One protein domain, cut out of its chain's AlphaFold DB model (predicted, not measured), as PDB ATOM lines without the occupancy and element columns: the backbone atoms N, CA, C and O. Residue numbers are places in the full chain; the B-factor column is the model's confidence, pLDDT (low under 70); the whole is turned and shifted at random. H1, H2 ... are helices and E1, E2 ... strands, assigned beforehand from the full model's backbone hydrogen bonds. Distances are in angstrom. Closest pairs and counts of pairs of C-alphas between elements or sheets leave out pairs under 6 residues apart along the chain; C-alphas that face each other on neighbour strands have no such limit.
ATOM      1  N   VAL A  20     361.846 336.139 408.069       72.19
ATOM      2  CA  VAL A  20     361.300 337.507 408.056       72.19
ATOM      3  C   VAL A  20     360.370 337.706 409.253       72.19
ATOM      4  O   VAL A  20     360.466 338.706 409.959       72.19
ATOM      5  N   GLU A  21     359.534 336.711 409.540       74.50
ATOM      6  CA  GLU A  21     358.660 336.667 410.709       74.50
ATOM      7  C   GLU A  21     359.475 336.634 412.005       74.50
ATOM      8  O   GLU A  21     359.175 337.366 412.947       74.50
ATOM      9  N   TRP A  22     360.557 335.849 412.048       74.06
ATOM     10  CA  TRP A  22     361.478 335.832 413.182       74.06
ATOM     11  C   TRP A  22     362.136 337.199 413.398       74.06
ATOM     12  O   TRP A  22     362.097 337.710 414.512       74.06
ATOM     13  N   GLU A  23     362.686 337.835 412.361       76.81
ATOM     14  CA  GLU A  23     363.311 339.161 412.479       76.81
ATOM     15  C   GLU A  23     362.306 340.221 412.946       76.81
ATOM     16  O   GLU A  23     362.639 341.028 413.815       76.81
ATOM     17  N   ALA A  24     361.067 340.178 412.449       79.88
ATOM     18  CA  ALA A  24     360.003 341.078 412.881       79.88
ATOM     19  C   ALA A  24     359.647 340.884 414.365       79.88
ATOM     20  O   ALA A  24     359.594 341.856 415.118       79.88
ATOM     21  N   VAL A  25     359.460 339.637 414.810       78.50
ATOM     22  CA  VAL A  25     359.109 339.308 416.203       78.50
ATOM     23  C   VAL A  25     360.252 339.648 417.157       78.50
ATOM     24  O   VAL A  25     360.029 340.260 418.203       78.50
ATOM     25  N   ILE A  26     361.489 339.291 416.806       79.75
ATOM     26  CA  ILE A  26     362.662 339.570 417.643       79.75
ATOM     27  C   ILE A  26     362.971 341.072 417.681       79.75
ATOM     28  O   ILE A  26     363.269 341.605 418.755       79.75
ATOM     29  N   GLY A  27     362.852 341.765 416.545       77.56
ATOM     30  CA  GLY A  27     363.022 343.213 416.447       77.56
ATOM     31  C   GLY A  27     361.981 343.974 417.268       77.56
ATOM     32  O   GLY A  27     362.345 344.827 418.075       77.56
ATOM     33  N   ALA A  28     360.698 343.611 417.151       80.31
ATOM     34  CA  ALA A  28     359.622 344.195 417.956       80.31
ATOM     35  C   ALA A  28     359.800 343.929 419.462       80.31
ATOM     36  O   ALA A  28     359.446 344.763 420.296       80.31
ATOM     37  N   ALA A  29     360.389 342.787 419.823       76.38
ATOM     38  CA  ALA A  29     360.718 342.447 421.202       76.38
ATOM     39  C   ALA A  29     361.990 343.134 421.733       76.38
ATOM     40  O   ALA A  29     362.329 342.954 422.906       76.38
ATOM     41  N   GLY A  30     362.710 343.898 420.903       77.25
ATOM     42  CA  GLY A  30     363.955 344.567 421.281       77.25
ATOM     43  C   GLY A  30     365.028 343.596 421.776       77.25
ATOM     44  O   GLY A  30     365.698 343.894 422.764       77.25
ATOM     45  N   GLU A  31     365.129 342.413 421.153       75.12
ATOM     46  CA  GLU A  31     366.071 341.343 421.534       75.12
ATOM     47  C   GLU A  31     365.904 340.850 422.990       75.12
ATOM     48  O   GLU A  31     366.845 340.391 423.649       75.12
ATOM     49  N   ARG A  32     364.679 340.930 423.523       76.44
ATOM     50  CA  ARG A  32     364.336 340.463 424.873       76.44
ATOM     51  C   ARG A  32     363.341 339.317 424.816       76.44
ATOM     52  O   ARG A  32     362.434 339.292 423.992       76.44
ATOM     53  N   CYS A  33     363.487 338.372 425.740       79.31
ATOM     54  CA  CYS A  33     362.473 337.342 425.923       79.31
ATOM     55  C   CYS A  33     361.202 337.960 426.530       79.31
ATOM     56  O   CYS A  33     361.256 338.652 427.545       79.31
ATOM     57  N   GLN A  34     360.061 337.668 425.915       80.31
ATOM     58  CA  GLN A  34     358.729 338.143 426.283       80.31
ATOM     59  C   GLN A  34     357.934 337.089 427.065       80.31
ATOM     60  O   GLN A  34     356.713 337.048 426.975       80.31
ATOM     61  N   CYS A  35     358.600 336.213 427.826       78.25
ATOM     62  CA  CYS A  35     357.885 335.257 428.668       78.25
ATOM     63  C   CYS A  35     356.988 336.005 429.670       78.25
ATOM     64  O   CYS A  35     357.460 336.865 430.418       78.25
ATOM     65  N   GLU A  36     355.703 335.666 429.697       70.19
ATOM     66  CA  GLU A  36     354.711 336.348 430.540       70.19
ATOM     67  C   GLU A  36     354.668 335.786 431.971       70.19
ATOM     68  O   GLU A  36     354.090 336.395 432.870       70.19
ATOM     69  N   ARG A  37     355.320 334.639 432.217       65.94
ATOM     70  CA  ARG A  37     355.341 333.987 433.529       65.94
ATOM     71  C   ARG A  37     356.609 334.268 434.329       65.94
ATOM     72  O   ARG A  37     357.744 334.103 433.868       65.94
ATOM     73  N   ALA A  38     356.393 334.570 435.607       59.62
ATOM     74  CA  ALA A  38     357.428 334.549 436.625       59.62
ATOM     75  C   ALA A  38     357.858 333.099 436.886       59.62
ATOM     76  O   ALA A  38     357.159 332.332 437.543       59.62
ATOM     77  N   HIS A  39     359.012 332.700 436.356       66.75
ATOM     78  CA  HIS A  39     359.616 331.418 436.699       66.75
ATOM     79  C   HIS A  39     360.410 331.567 437.998       66.75
ATOM     80  O   HIS A  39     360.989 332.619 438.250       66.75
ATOM     81  N   ALA A  40     360.513 330.504 438.802       62.22
ATOM     82  CA  ALA A  40     361.231 330.538 440.086       62.22
ATOM     83  C   ALA A  40     362.714 330.958 439.964       62.22
ATOM     84  O   ALA A  40     363.325 331.412 440.928       62.22
ATOM     85  N   TRP A  41     363.308 330.821 438.774       68.00
ATOM     86  CA  TRP A  41     364.667 331.289 438.485       68.00
ATOM     87  C   TRP A  41     364.747 332.745 438.003       68.00
ATOM     88  O   TRP A  41     365.853 333.267 437.874       68.00
ATOM     89  N   HIS A  42     363.622 333.417 437.745       67.12
ATOM     90  CA  HIS A  42     363.567 334.869 437.564       67.12
ATOM     91  C   HIS A  42     363.646 335.500 438.957       67.12
ATOM     92  O   HIS A  42     362.637 335.830 439.573       67.12
ATOM     93  N   LYS A  43     364.871 335.594 439.493       53.75
ATOM     94  CA  LYS A  43     365.134 336.050 440.868       53.75
ATOM     95  C   LYS A  43     364.651 337.482 441.157       53.75
ATOM     96  O   LYS A  43     364.589 337.847 442.328       53.75
ATOM     97  N   LYS A  44     364.283 338.275 440.142       52.44
ATOM     98  CA  LYS A  44     363.648 339.593 440.271       52.44
ATOM     99  C   LYS A  44     362.631 339.817 439.139       52.44
ATOM    100  O   LYS A  44     362.873 339.465 437.992       52.44
ATOM    101  N   GLY A  45     361.466 340.380 439.466       53.25
ATOM    102  CA  GLY A  45     360.588 341.055 438.495       53.25
ATOM    103  C   GLY A  45     359.721 340.198 437.562       53.25
ATOM    104  O   GLY A  45     359.042 340.757 436.703       53.25
ATOM    105  N   GLY A  46     359.711 338.870 437.708       58.53
ATOM    106  CA  GLY A  46     358.793 337.990 436.974       58.53
ATOM    107  C   GLY A  46     359.064 337.843 435.471       58.53
ATOM    108  O   GLY A  46     358.307 337.158 434.793       58.53
ATOM    109  N   ARG A  47     360.156 338.418 434.951       63.22
ATOM    110  CA  ARG A  47     360.561 338.324 433.539       63.22
ATOM    111  C   ARG A  47     361.988 337.810 433.407       63.22
ATOM    112  O   ARG A  47     362.782 337.877 434.343       63.22
ATOM    113  N   CYS A  48     362.316 337.304 432.222       69.06
ATOM    114  CA  CYS A  48     363.687 336.958 431.883       69.06
ATOM    115  C   CYS A  48     364.511 338.251 431.742       69.06
ATOM    116  O   CYS A  48     364.331 339.007 430.793       69.06
ATOM    117  N   GLU A  49     365.395 338.525 432.704       62.59
ATOM    118  CA  GLU A  49     366.240 339.733 432.717       62.59
ATOM    119  C   GLU A  49     367.424 339.657 431.736       62.59
ATOM    120  O   GLU A  49     368.143 340.637 431.545       62.59
ATOM    121  N   ALA A  50     367.648 338.500 431.108       63.62
ATOM    122  CA  ALA A  50     368.749 338.312 430.180       63.62
ATOM    123  C   ALA A  50     368.450 338.992 428.833       63.62
ATOM    124  O   ALA A  50     367.449 338.707 428.174       63.62
ATOM    125  N   VAL A  51     369.349 339.886 428.420       60.59
ATOM    126  CA  VAL A  51     369.367 340.425 427.056       60.59
ATOM    127  C   VAL A  51     369.880 339.323 426.137       60.59
ATOM    128  O   VAL A  51     370.947 338.750 426.367       60.59
ATOM    129  N   HIS A  52     369.103 339.000 425.113       66.19
ATOM    130  CA  HIS A  52     369.384 337.902 424.202       66.19
ATOM    131  C   HIS A  52     369.578 338.476 422.803       66.19
ATOM    132  O   HIS A  52     368.682 338.436 421.970       66.19
ATOM    133  N   GLY A  53     370.758 339.057 422.585       55.72
ATOM    134  CA  GLY A  53     371.157 339.597 421.291       55.72
ATOM    135  C   GLY A  53     371.967 338.614 420.448       55.72
ATOM    136  O   GLY A  53     372.348 337.521 420.890       55.72
ATOM    137  N   THR A  54     372.290 339.064 419.237       53.31
ATOM    138  CA  THR A  54     373.098 338.373 418.210       53.31
ATOM    139  C   THR A  54     374.406 337.724 418.702       53.31
ATOM    140  O   THR A  54     374.879 336.778 418.074       53.31
ATOM    141  N   ALA A  55     374.965 338.155 419.838       53.91
ATOM    142  CA  ALA A  55     376.267 337.716 420.346       53.91
ATOM    143  C   ALA A  55     376.259 336.622 421.441       53.91
ATOM    144  O   ALA A  55     377.336 336.286 421.931       53.91
ATOM    145  N   GLY A  56     375.122 336.035 421.858       54.88
ATOM    146  CA  GLY A  56     375.219 335.008 422.919       54.88
ATOM    147  C   GLY A  56     374.049 334.072 423.201       54.88
ATOM    148  O   GLY A  56     374.282 332.966 423.684       54.88
ATOM    149  N   VAL A  57     372.801 334.429 422.893       59.16
ATOM    150  CA  VAL A  57     371.660 333.512 423.075       59.16
ATOM    151  C   VAL A  57     370.652 333.761 421.965       59.16
ATOM    152  O   VAL A  57     370.092 334.848 421.875       59.16
ATOM    153  N   ARG A  58     370.404 332.753 421.122       72.44
ATOM    154  CA  ARG A  58     369.399 332.866 420.059       72.44
ATOM    155  C   ARG A  58     367.999 332.858 420.668       72.44
ATOM    156  O   ARG A  58     367.628 331.896 421.346       72.44
ATOM    157  N   LEU A  59     367.241 333.919 420.411       78.00
ATOM    158  CA  LEU A  59     365.807 333.942 420.661       78.00
ATOM    159  C   LEU A  59     365.081 333.101 419.610       78.00
ATOM    160  O   LEU A  59     365.493 333.015 418.452       78.00
ATOM    161  N   LEU A  60     363.995 332.477 420.031       82.25
ATOM    162  CA  LEU A  60     363.057 331.752 419.191       82.25
ATOM    163  C   LEU A  60     361.827 332.634 418.990       82.25
ATOM    164  O   LEU A  60     361.389 333.284 419.936       82.25
ATOM    165  N   ALA A  61     361.261 332.626 417.788       81.50
ATOM    166  CA  ALA A  61     359.900 333.100 417.575       81.50
ATOM    167  C   ALA A  61     358.979 331.890 417.748       81.50
ATOM    168  O   ALA A  61     359.149 330.882 417.063       81.50
ATOM    169  N   GLY A  62     358.064 331.959 418.706       80.25
ATOM    170  CA  GLY A  62     357.122 330.879 418.978       80.25
ATOM    171  C   GLY A  62     355.799 331.419 419.506       80.25
ATOM    172  O   GLY A  62     355.778 332.553 419.988       80.25
ATOM    173  N   PRO A  63     354.707 330.644 419.418       80.94
ATOM    174  CA  PRO A  63     353.391 331.049 419.902       80.94
ATOM    175  C   PRO A  63     353.405 331.504 421.368       80.94
ATOM    176  O   PRO A  63     354.260 331.072 422.150       80.94
ATOM    177  N   VAL A  64     352.438 332.349 421.740       81.31
ATOM    178  CA  VAL A  64     352.185 332.763 423.136       81.31
ATOM    179  C   VAL A  64     352.002 331.544 424.047       81.31
ATOM    180  O   VAL A  64     352.572 331.497 425.135       81.31
ATOM    181  N   GLU A  65     351.265 330.535 423.584       77.06
ATOM    182  CA  GLU A  65     351.051 329.284 424.309       77.06
ATOM    183  C   GLU A  65     351.604 328.103 423.502       77.06
ATOM    184  O   GLU A  65     350.995 327.675 422.517       77.06
ATOM    185  N   PRO A  66     352.773 327.551 423.873       75.31
ATOM    186  CA  PRO A  66     353.274 326.360 423.215       75.31
ATOM    187  C   PRO A  66     352.409 325.152 423.576       75.31
ATOM    188  O   PRO A  66     352.225 324.820 424.749       75.31
ATOM    189  N   GLY A  67     351.926 324.444 422.557       78.12
ATOM    190  CA  GLY A  67     351.285 323.146 422.745       78.12
ATOM    191  C   GLY A  67     352.245 322.088 423.321       78.12
ATOM    192  O   GLY A  67     353.467 322.266 423.315       78.12
ATOM    193  N   PRO A  68     351.717 320.940 423.788       73.25
ATOM    194  CA  PRO A  68     352.520 319.853 424.359       73.25
ATOM    195  C   PRO A  68     353.468 319.198 423.341       73.25
ATOM    196  O   PRO A  68     354.469 318.600 423.733       73.25
ATOM    197  N   ASP A  69     353.159 319.322 422.049       75.38
ATOM    198  CA  ASP A  69     354.049 318.996 420.939       75.38
ATOM    199  C   ASP A  69     354.120 320.205 419.991       75.38
ATOM    200  O   ASP A  69     353.325 320.307 419.052       75.38
ATOM    201  N   PRO A  70     355.048 321.148 420.225       64.31
ATOM    202  CA  PRO A  70     355.134 322.357 419.415       64.31
ATOM    203  C   PRO A  70     355.496 322.059 417.955       64.31
ATOM    204  O   PRO A  70     355.177 322.865 417.086       64.31
ATOM    205  N   SER A  71     356.106 320.898 417.669       66.88
ATOM    206  CA  SER A  71     356.455 320.476 416.308       66.88
ATOM    207  C   SER A  71     355.247 320.023 415.485       66.88
ATOM    208  O   SER A  71     355.299 320.041 414.259       66.88
ATOM    209  N   ARG A  72     354.138 319.670 416.150       61.66
ATOM    210  CA  ARG A  72     352.857 319.335 415.510       61.66
ATOM    211  C   ARG A  72     351.970 320.545 415.241       61.66
ATOM    212  O   ARG A  72     350.880 320.374 414.701       61.66
ATOM    213  N   THR A  73     352.415 321.752 415.585       59.06
ATOM    214  CA  THR A  73     351.715 322.981 415.200       59.06
ATOM    215  C   THR A  73     351.931 323.194 413.701       59.06
ATOM    216  O   THR A  73     352.870 323.856 413.278       59.06
ATOM    217  N   LEU A  74     351.103 322.540 412.883       51.12
ATOM    218  CA  LEU A  74     351.189 322.574 411.416       51.12
ATOM    219  C   LEU A  74     350.749 323.923 410.830       51.12
ATOM    220  O   LEU A  74     351.005 324.198 409.661       51.12
ATOM    221  N   ILE A  75     350.091 324.758 411.634       60.56
ATOM    222  CA  ILE A  75     349.685 326.109 411.261       60.56
ATOM    223  C   ILE A  75     350.762 327.056 411.768       60.56
ATOM    224  O   ILE A  75     351.009 327.120 412.970       60.56
ATOM    225  N   SER A  76     351.410 327.773 410.849       64.75
ATOM    226  CA  SER A  76     352.246 328.913 411.215       64.75
ATOM    227  C   SER A  76     351.314 329.969 411.819       64.75
ATOM    228  O   SER A  76     350.455 330.474 411.091       64.75
ATOM    229  N   PRO A  77     351.385 330.226 413.138       66.62
ATOM    230  CA  PRO A  77     350.518 331.216 413.758       66.62
ATOM    231  C   PRO A  77     350.841 332.591 413.164       66.62
ATOM    232  O   PRO A  77     351.994 332.835 412.779       66.62
ATOM    233  N   PRO A  78     349.847 333.484 413.056       71.69
ATOM    234  CA  PRO A  78     350.090 334.808 412.519       71.69
ATOM    235  C   PRO A  78     351.092 335.568 413.416       71.69
ATOM    236  O   PRO A  78     351.221 335.258 414.607       71.69
ATOM    237  N   PRO A  79     351.841 336.545 412.878       70.69
ATOM    238  CA  PRO A  79     352.931 337.202 413.604       70.69
ATOM    239  C   PRO A  79     352.524 337.832 414.943       70.69
ATOM    240  O   PRO A  79     353.339 337.890 415.861       70.69
ATOM    241  N   GLU A  80     351.275 338.276 415.085       74.94
ATOM    242  CA  GLU A  80     350.713 338.819 416.327       74.94
ATOM    243  C   GLU A  80     350.602 337.798 417.472       74.94
ATOM    244  O   GLU A  80     350.631 338.180 418.644       74.94
ATOM    245  N   GLU A  81     350.519 336.508 417.148       77.69
ATOM    246  CA  GLU A  81     350.480 335.402 418.108       77.69
ATOM    247  C   GLU A  81     351.880 334.862 418.428       77.69
ATOM    248  O   GLU A  81     352.037 333.979 419.276       77.69
ATOM    249  N   LEU A  82     352.916 335.393 417.775       81.75
ATOM    250  CA  LEU A  82     354.301 335.048 418.047       81.75
ATOM    251  C   LEU A  82     354.893 335.952 419.132       81.75
ATOM    252  O   LEU A  82     354.657 337.158 419.225       81.75
ATOM    253  N   ARG A  83     355.738 335.344 419.957       82.25
ATOM    254  CA  ARG A  83     356.519 335.992 421.005       82.25
ATOM    255  C   ARG A  83     357.981 335.605 420.876       82.25
ATOM    256  O   ARG A  83     358.325 334.524 420.392       82.25
ATOM    257  N   ALA A  84     358.847 336.489 421.356       84.25
ATOM    258  CA  ALA A  84     360.264 336.196 421.485       84.25
ATOM    259  C   ALA A  84     360.531 335.358 422.747       84.25
ATOM    260  O   ALA A  84     360.278 335.790 423.875       84.25
ATOM    261  N   TRP A  85     361.113 334.175 422.580       82.56
ATOM    262  CA  TRP A  85     361.425 333.252 423.668       82.56
ATOM    263  C   TRP A  85     362.919 332.984 423.772       82.56
ATOM    264  O   TRP A  85     363.576 332.691 422.778       82.56
ATOM    265  N   CYS A  86     363.466 332.975 424.986       83.50
ATOM    266  CA  CYS A  86     364.754 332.324 425.203       83.50
ATOM    267  C   CYS A  86     364.558 330.809 425.313       83.50
ATOM    268  O   CYS A  86     363.509 330.337 425.763       83.50
ATOM    269  N   ARG A  87     365.586 330.031 424.946       81.69
ATOM    270  CA  ARG A  87     365.473 328.566 424.900       81.69
ATOM    271  C   ARG A  87     365.001 327.957 426.220       81.69
ATOM    272  O   ARG A  87     364.157 327.071 426.224       81.69
ATOM    273  N   ARG A  88     365.493 328.476 427.347       82.94
ATOM    274  CA  ARG A  88     365.128 327.987 428.682       82.94
ATOM    275  C   ARG A  88     363.661 328.249 429.028       82.94
ATOM    276  O   ARG A  88     363.027 327.386 429.627       82.94
ATOM    277  N   CYS A  89     363.138 329.427 428.688       83.19
ATOM    278  CA  CYS A  89     361.737 329.765 428.935       83.19
ATOM    279  C   CYS A  89     360.808 328.972 428.012       83.19
ATOM    280  O   CYS A  89     359.811 328.443 428.492       83.19
ATOM    281  N   TRP A  90     361.187 328.807 426.743       85.31
ATOM    282  CA  TRP A  90     360.468 327.956 425.794       85.31
ATOM    283  C   TRP A  90     360.383 326.503 426.275       85.31
ATOM    284  O   TRP A  90     359.296 325.953 426.417       85.31
ATOM    285  N   ASP A  91     361.525 325.894 426.616       85.19
ATOM    286  CA  ASP A  91     361.570 324.506 427.088       85.19
ATOM    287  C   ASP A  91     360.775 324.319 428.392       85.19
ATOM    288  O   ASP A  91     360.216 323.247 428.634       85.19
ATOM    289  N   HIS A  92     360.722 325.342 429.251       85.69
ATOM    290  CA  HIS A  92     359.908 325.309 430.463       85.69
ATOM    291  C   HIS A  92     358.415 325.278 430.145       85.69
ATOM    292  O   HIS A  92     357.717 324.412 430.668       85.69
ATOM    293  N   GLU A  93     357.940 326.175 429.282       85.81
ATOM    294  CA  GLU A  93     356.525 326.233 428.916       85.81
ATOM    295  C   GLU A  93     356.078 324.986 428.154       85.81
ATOM    296  O   GLU A  93     355.066 324.393 428.514       85.81
ATOM    297  N   VAL A  94     356.888 324.476 427.221       86.19
ATOM    298  CA  VAL A  94     356.611 323.192 426.552       86.19
ATOM    299  C   VAL A  94     356.483 322.055 427.573       86.19
ATOM    300  O   VAL A  94     355.568 321.232 427.502       86.19
ATOM    301  N   ARG A  95     357.366 322.001 428.580       87.94
ATOM    302  CA  ARG A  95     357.275 320.993 429.652       87.94
ATOM    303  C   ARG A  95     356.051 321.202 430.539       87.94
ATOM    304  O   ARG A  95     355.471 320.210 430.980       87.94
ATOM    305  N   ALA A  96     355.679 322.444 430.831       86.81
ATOM    306  CA  ALA A  96     354.488 322.764 431.609       86.81
ATOM    307  C   ALA A  96     353.220 322.325 430.862       86.81
ATOM    308  O   ALA A  96     352.412 321.592 431.435       86.81
ATOM    309  N   ALA A  97     353.108 322.650 429.573       86.81
ATOM    310  CA  ALA A  97     352.023 322.211 428.700       86.81
ATOM    311  C   ALA A  97     351.936 320.677 428.626       86.81
ATOM    312  O   ALA A  97     350.868 320.097 428.828       86.81
ATOM    313  N   ALA A  98     353.068 319.989 428.452       88.06
ATOM    314  CA  ALA A  98     353.107 318.527 428.450       88.06
ATOM    315  C   ALA A  98     352.661 317.913 429.791       88.06
ATOM    316  O   ALA A  98     351.990 316.880 429.812       88.06
ATOM    317  N   ARG A  99     353.016 318.527 430.928       88.94
ATOM    318  CA  ARG A  99     352.554 318.082 432.256       88.94
ATOM    319  C   ARG A  99     351.053 318.291 432.429       88.94
ATOM    320  O   ARG A  99     350.389 317.377 432.909       88.94
ATOM    321  N   ALA A 100     350.533 319.445 432.017       87.00
ATOM    322  CA  ALA A 100     349.106 319.748 432.068       87.00
ATOM    323  C   ALA A 100     348.294 318.757 431.218       87.00
ATOM    324  O   ALA A 100     347.350 318.159 431.725       87.00
ATOM    325  N   ALA A 101     348.735 318.475 429.988       86.88
ATOM    326  CA  ALA A 101     348.095 317.490 429.115       86.88
ATOM    327  C   ALA A 101     348.079 316.078 429.730       86.88
ATOM    328  O   ALA A 101     347.065 315.387 429.693       86.88
ATOM    329  N   ARG A 102     349.185 315.649 430.357       90.19
ATOM    330  CA  ARG A 102     349.247 314.354 431.062       90.19
ATOM    331  C   ARG A 102     348.336 314.306 432.287       90.19
ATOM    332  O   ARG A 102     347.802 313.242 432.582       90.19
ATOM    333  N   LYS A 103     348.199 315.415 433.019       91.62
ATOM    334  CA  LYS A 103     347.286 315.519 434.165       91.62
ATOM    335  C   LYS A 103     345.837 315.395 433.697       91.62
ATOM    336  O   LYS A 103     345.151 314.511 434.191       91.62
ATOM    337  N   ALA A 104     345.447 316.160 432.679       87.62
ATOM    338  CA  ALA A 104     344.117 316.076 432.082       87.62
ATOM    339  C   ALA A 104     343.805 314.654 431.585       87.62
ATOM    340  O   ALA A 104     342.769 314.101 431.920       87.62
ATOM    341  N   ALA A 105     344.740 313.996 430.889       87.88
ATOM    342  CA  ALA A 105     344.546 312.613 430.443       87.88
ATOM    343  C   ALA A 105     344.335 311.619 431.604       87.88
ATOM    344  O   ALA A 105     343.545 310.688 431.483       87.88
ATOM    345  N   ARG A 106     345.028 311.810 432.737       90.25
ATOM    346  CA  ARG A 106     344.829 310.987 433.942       90.25
ATOM    347  C   ARG A 106     343.491 311.263 434.616       90.25
ATOM    348  O   ARG A 106     342.872 310.322 435.090       90.25
ATOM    349  N   GLU A 107     343.074 312.524 434.667       84.94
ATOM    350  CA  GLU A 107     341.781 312.931 435.227       84.94
ATOM    351  C   GLU A 107     340.632 312.366 434.392       84.94
ATOM    352  O   GLU A 107     339.738 311.745 434.948       84.94
ATOM    353  N   HIS A 108     340.724 312.455 433.064       79.75
ATOM    354  CA  HIS A 108     339.756 311.841 432.154       79.75
ATOM    355  C   HIS A 108     339.705 310.315 432.318       79.75
ATOM    356  O   HIS A 108     338.626 309.741 432.354       79.75
ATOM    357  N   ALA A 109     340.856 309.647 432.467       81.88
ATOM    358  CA  ALA A 109     340.892 308.203 432.713       81.88
ATOM    359  C   ALA A 109     340.345 307.807 434.099       81.88
ATOM    360  O   ALA A 109     339.868 306.691 434.275       81.88
ATOM    361  N   HIS A 110     340.445 308.689 435.097       80.50
ATOM    362  CA  HIS A 110     339.861 308.469 436.421       80.50
ATOM    363  C   HIS A 110     338.337 308.653 436.408       80.50
ATOM    364  O   HIS A 110     337.631 307.849 437.012       80.50
ATOM    365  N   ASP A 111     337.845 309.668 435.697       78.19
ATOM    366  CA  ASP A 111     336.415 309.931 435.502       78.19
ATOM    367  C   ASP A 111     335.731 308.777 434.747       78.19
ATOM    368  O   ASP A 111     334.740 308.237 435.226       78.19
ATOM    369  N   ASP A 112     336.345 308.284 433.664       78.94
ATOM    370  CA  ASP A 112     335.877 307.109 432.905       78.94
ATOM    371  C   ASP A 112     335.811 305.824 433.759       78.94
ATOM    372  O   ASP A 112     334.921 304.994 433.592       78.94
ATOM    373  N   MET A 113     336.721 305.676 434.730       70.88
ATOM    374  CA  MET A 113     336.732 304.551 435.674       70.88
ATOM    375  C   MET A 113     335.826 304.750 436.898       70.88
ATOM    376  O   MET A 113     335.802 303.870 437.762       70.88
TER     377      MET A 113
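What this domain is: This is residues 20 to 113 of the 117 residues of an uncharacterized protein of Actinomadura macrotermitis (UniProt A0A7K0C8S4). A small body, made of the short helix H1 packed on a two-strand hairpin E1 and E2 and of long loops, has one long straight helix, H2, running out of it as an arm. The far end of H2 sticks out free of the body, at residues 103 to 113, and residues 66 to 68 of the loop between the strands pack beside H2 nearer the body. The printed part has 94 residues, with two named helices and two named strands in the order H1, E1, E2, H2, and the sheet has the order E1 - E2, antiparallel. The class is mostly helix, though under half of the residues, 43 of 94, are in named elements. The whole is loose and elongated, with a radius of gyration of the C-alphas of 15.4 A and spans of 53 by 34 by 19 A.

Where its parts are: H1 is residues 20 to 28, 12.1 A from first to last C-alpha, and C-alpha 20 is at (361.300, 337.507, 408.056). E1 is residues 60 to 63, with C-alpha 60 at (363.057, 331.752, 419.191), and E2 is residues 82 to 85; they measure 9.7 A and 9.3 A. H2 is residues 87 to 112, 37.4 A long, and C-alpha 112 is at (335.877, 307.109, 432.905).

How they stand to each other: E1 and E2 are antiparallel neighbours and form a hairpin, with 135 degrees between their directions. N 60 and O 85 are 2.8 A apart and N 83 and O 62 are 2.8 A apart, both within hydrogen-bond range. C-alphas 61 and 84 face each other at 5.0 A. The closest C-alphas of H1 and E1 are those of Trp 22 and Ala 61, 5.4 A apart. The closest C-alphas of H1 and E2 are those of Ile 26 and Ala 84, 5.6 A apart. E1 and H2 have 1 pair of C-alphas within 8 A, those of Leu 60 and Arg 87, at 7.0 A. H1 and H2 are apart. In H1 and H2, every O i to N i+4 pair is within hydrogen-bond range.

The domain as a whole: The two C-alphas farthest apart are those of Ala 55 and Met 113, 53.8 A. Without residues 103 to 113, which stand free, the body spans 35 by 33 by 20 A. The printed part has no cut. The links from H1 to E1, 31 residues, and from E1 to E2, 18 residues, are long; the link from E2 to H2 is tight, 1 residue. The mean pLDDT of the printed part is 74.6, and residues 37 to 57 and 70 to 77 are under 70.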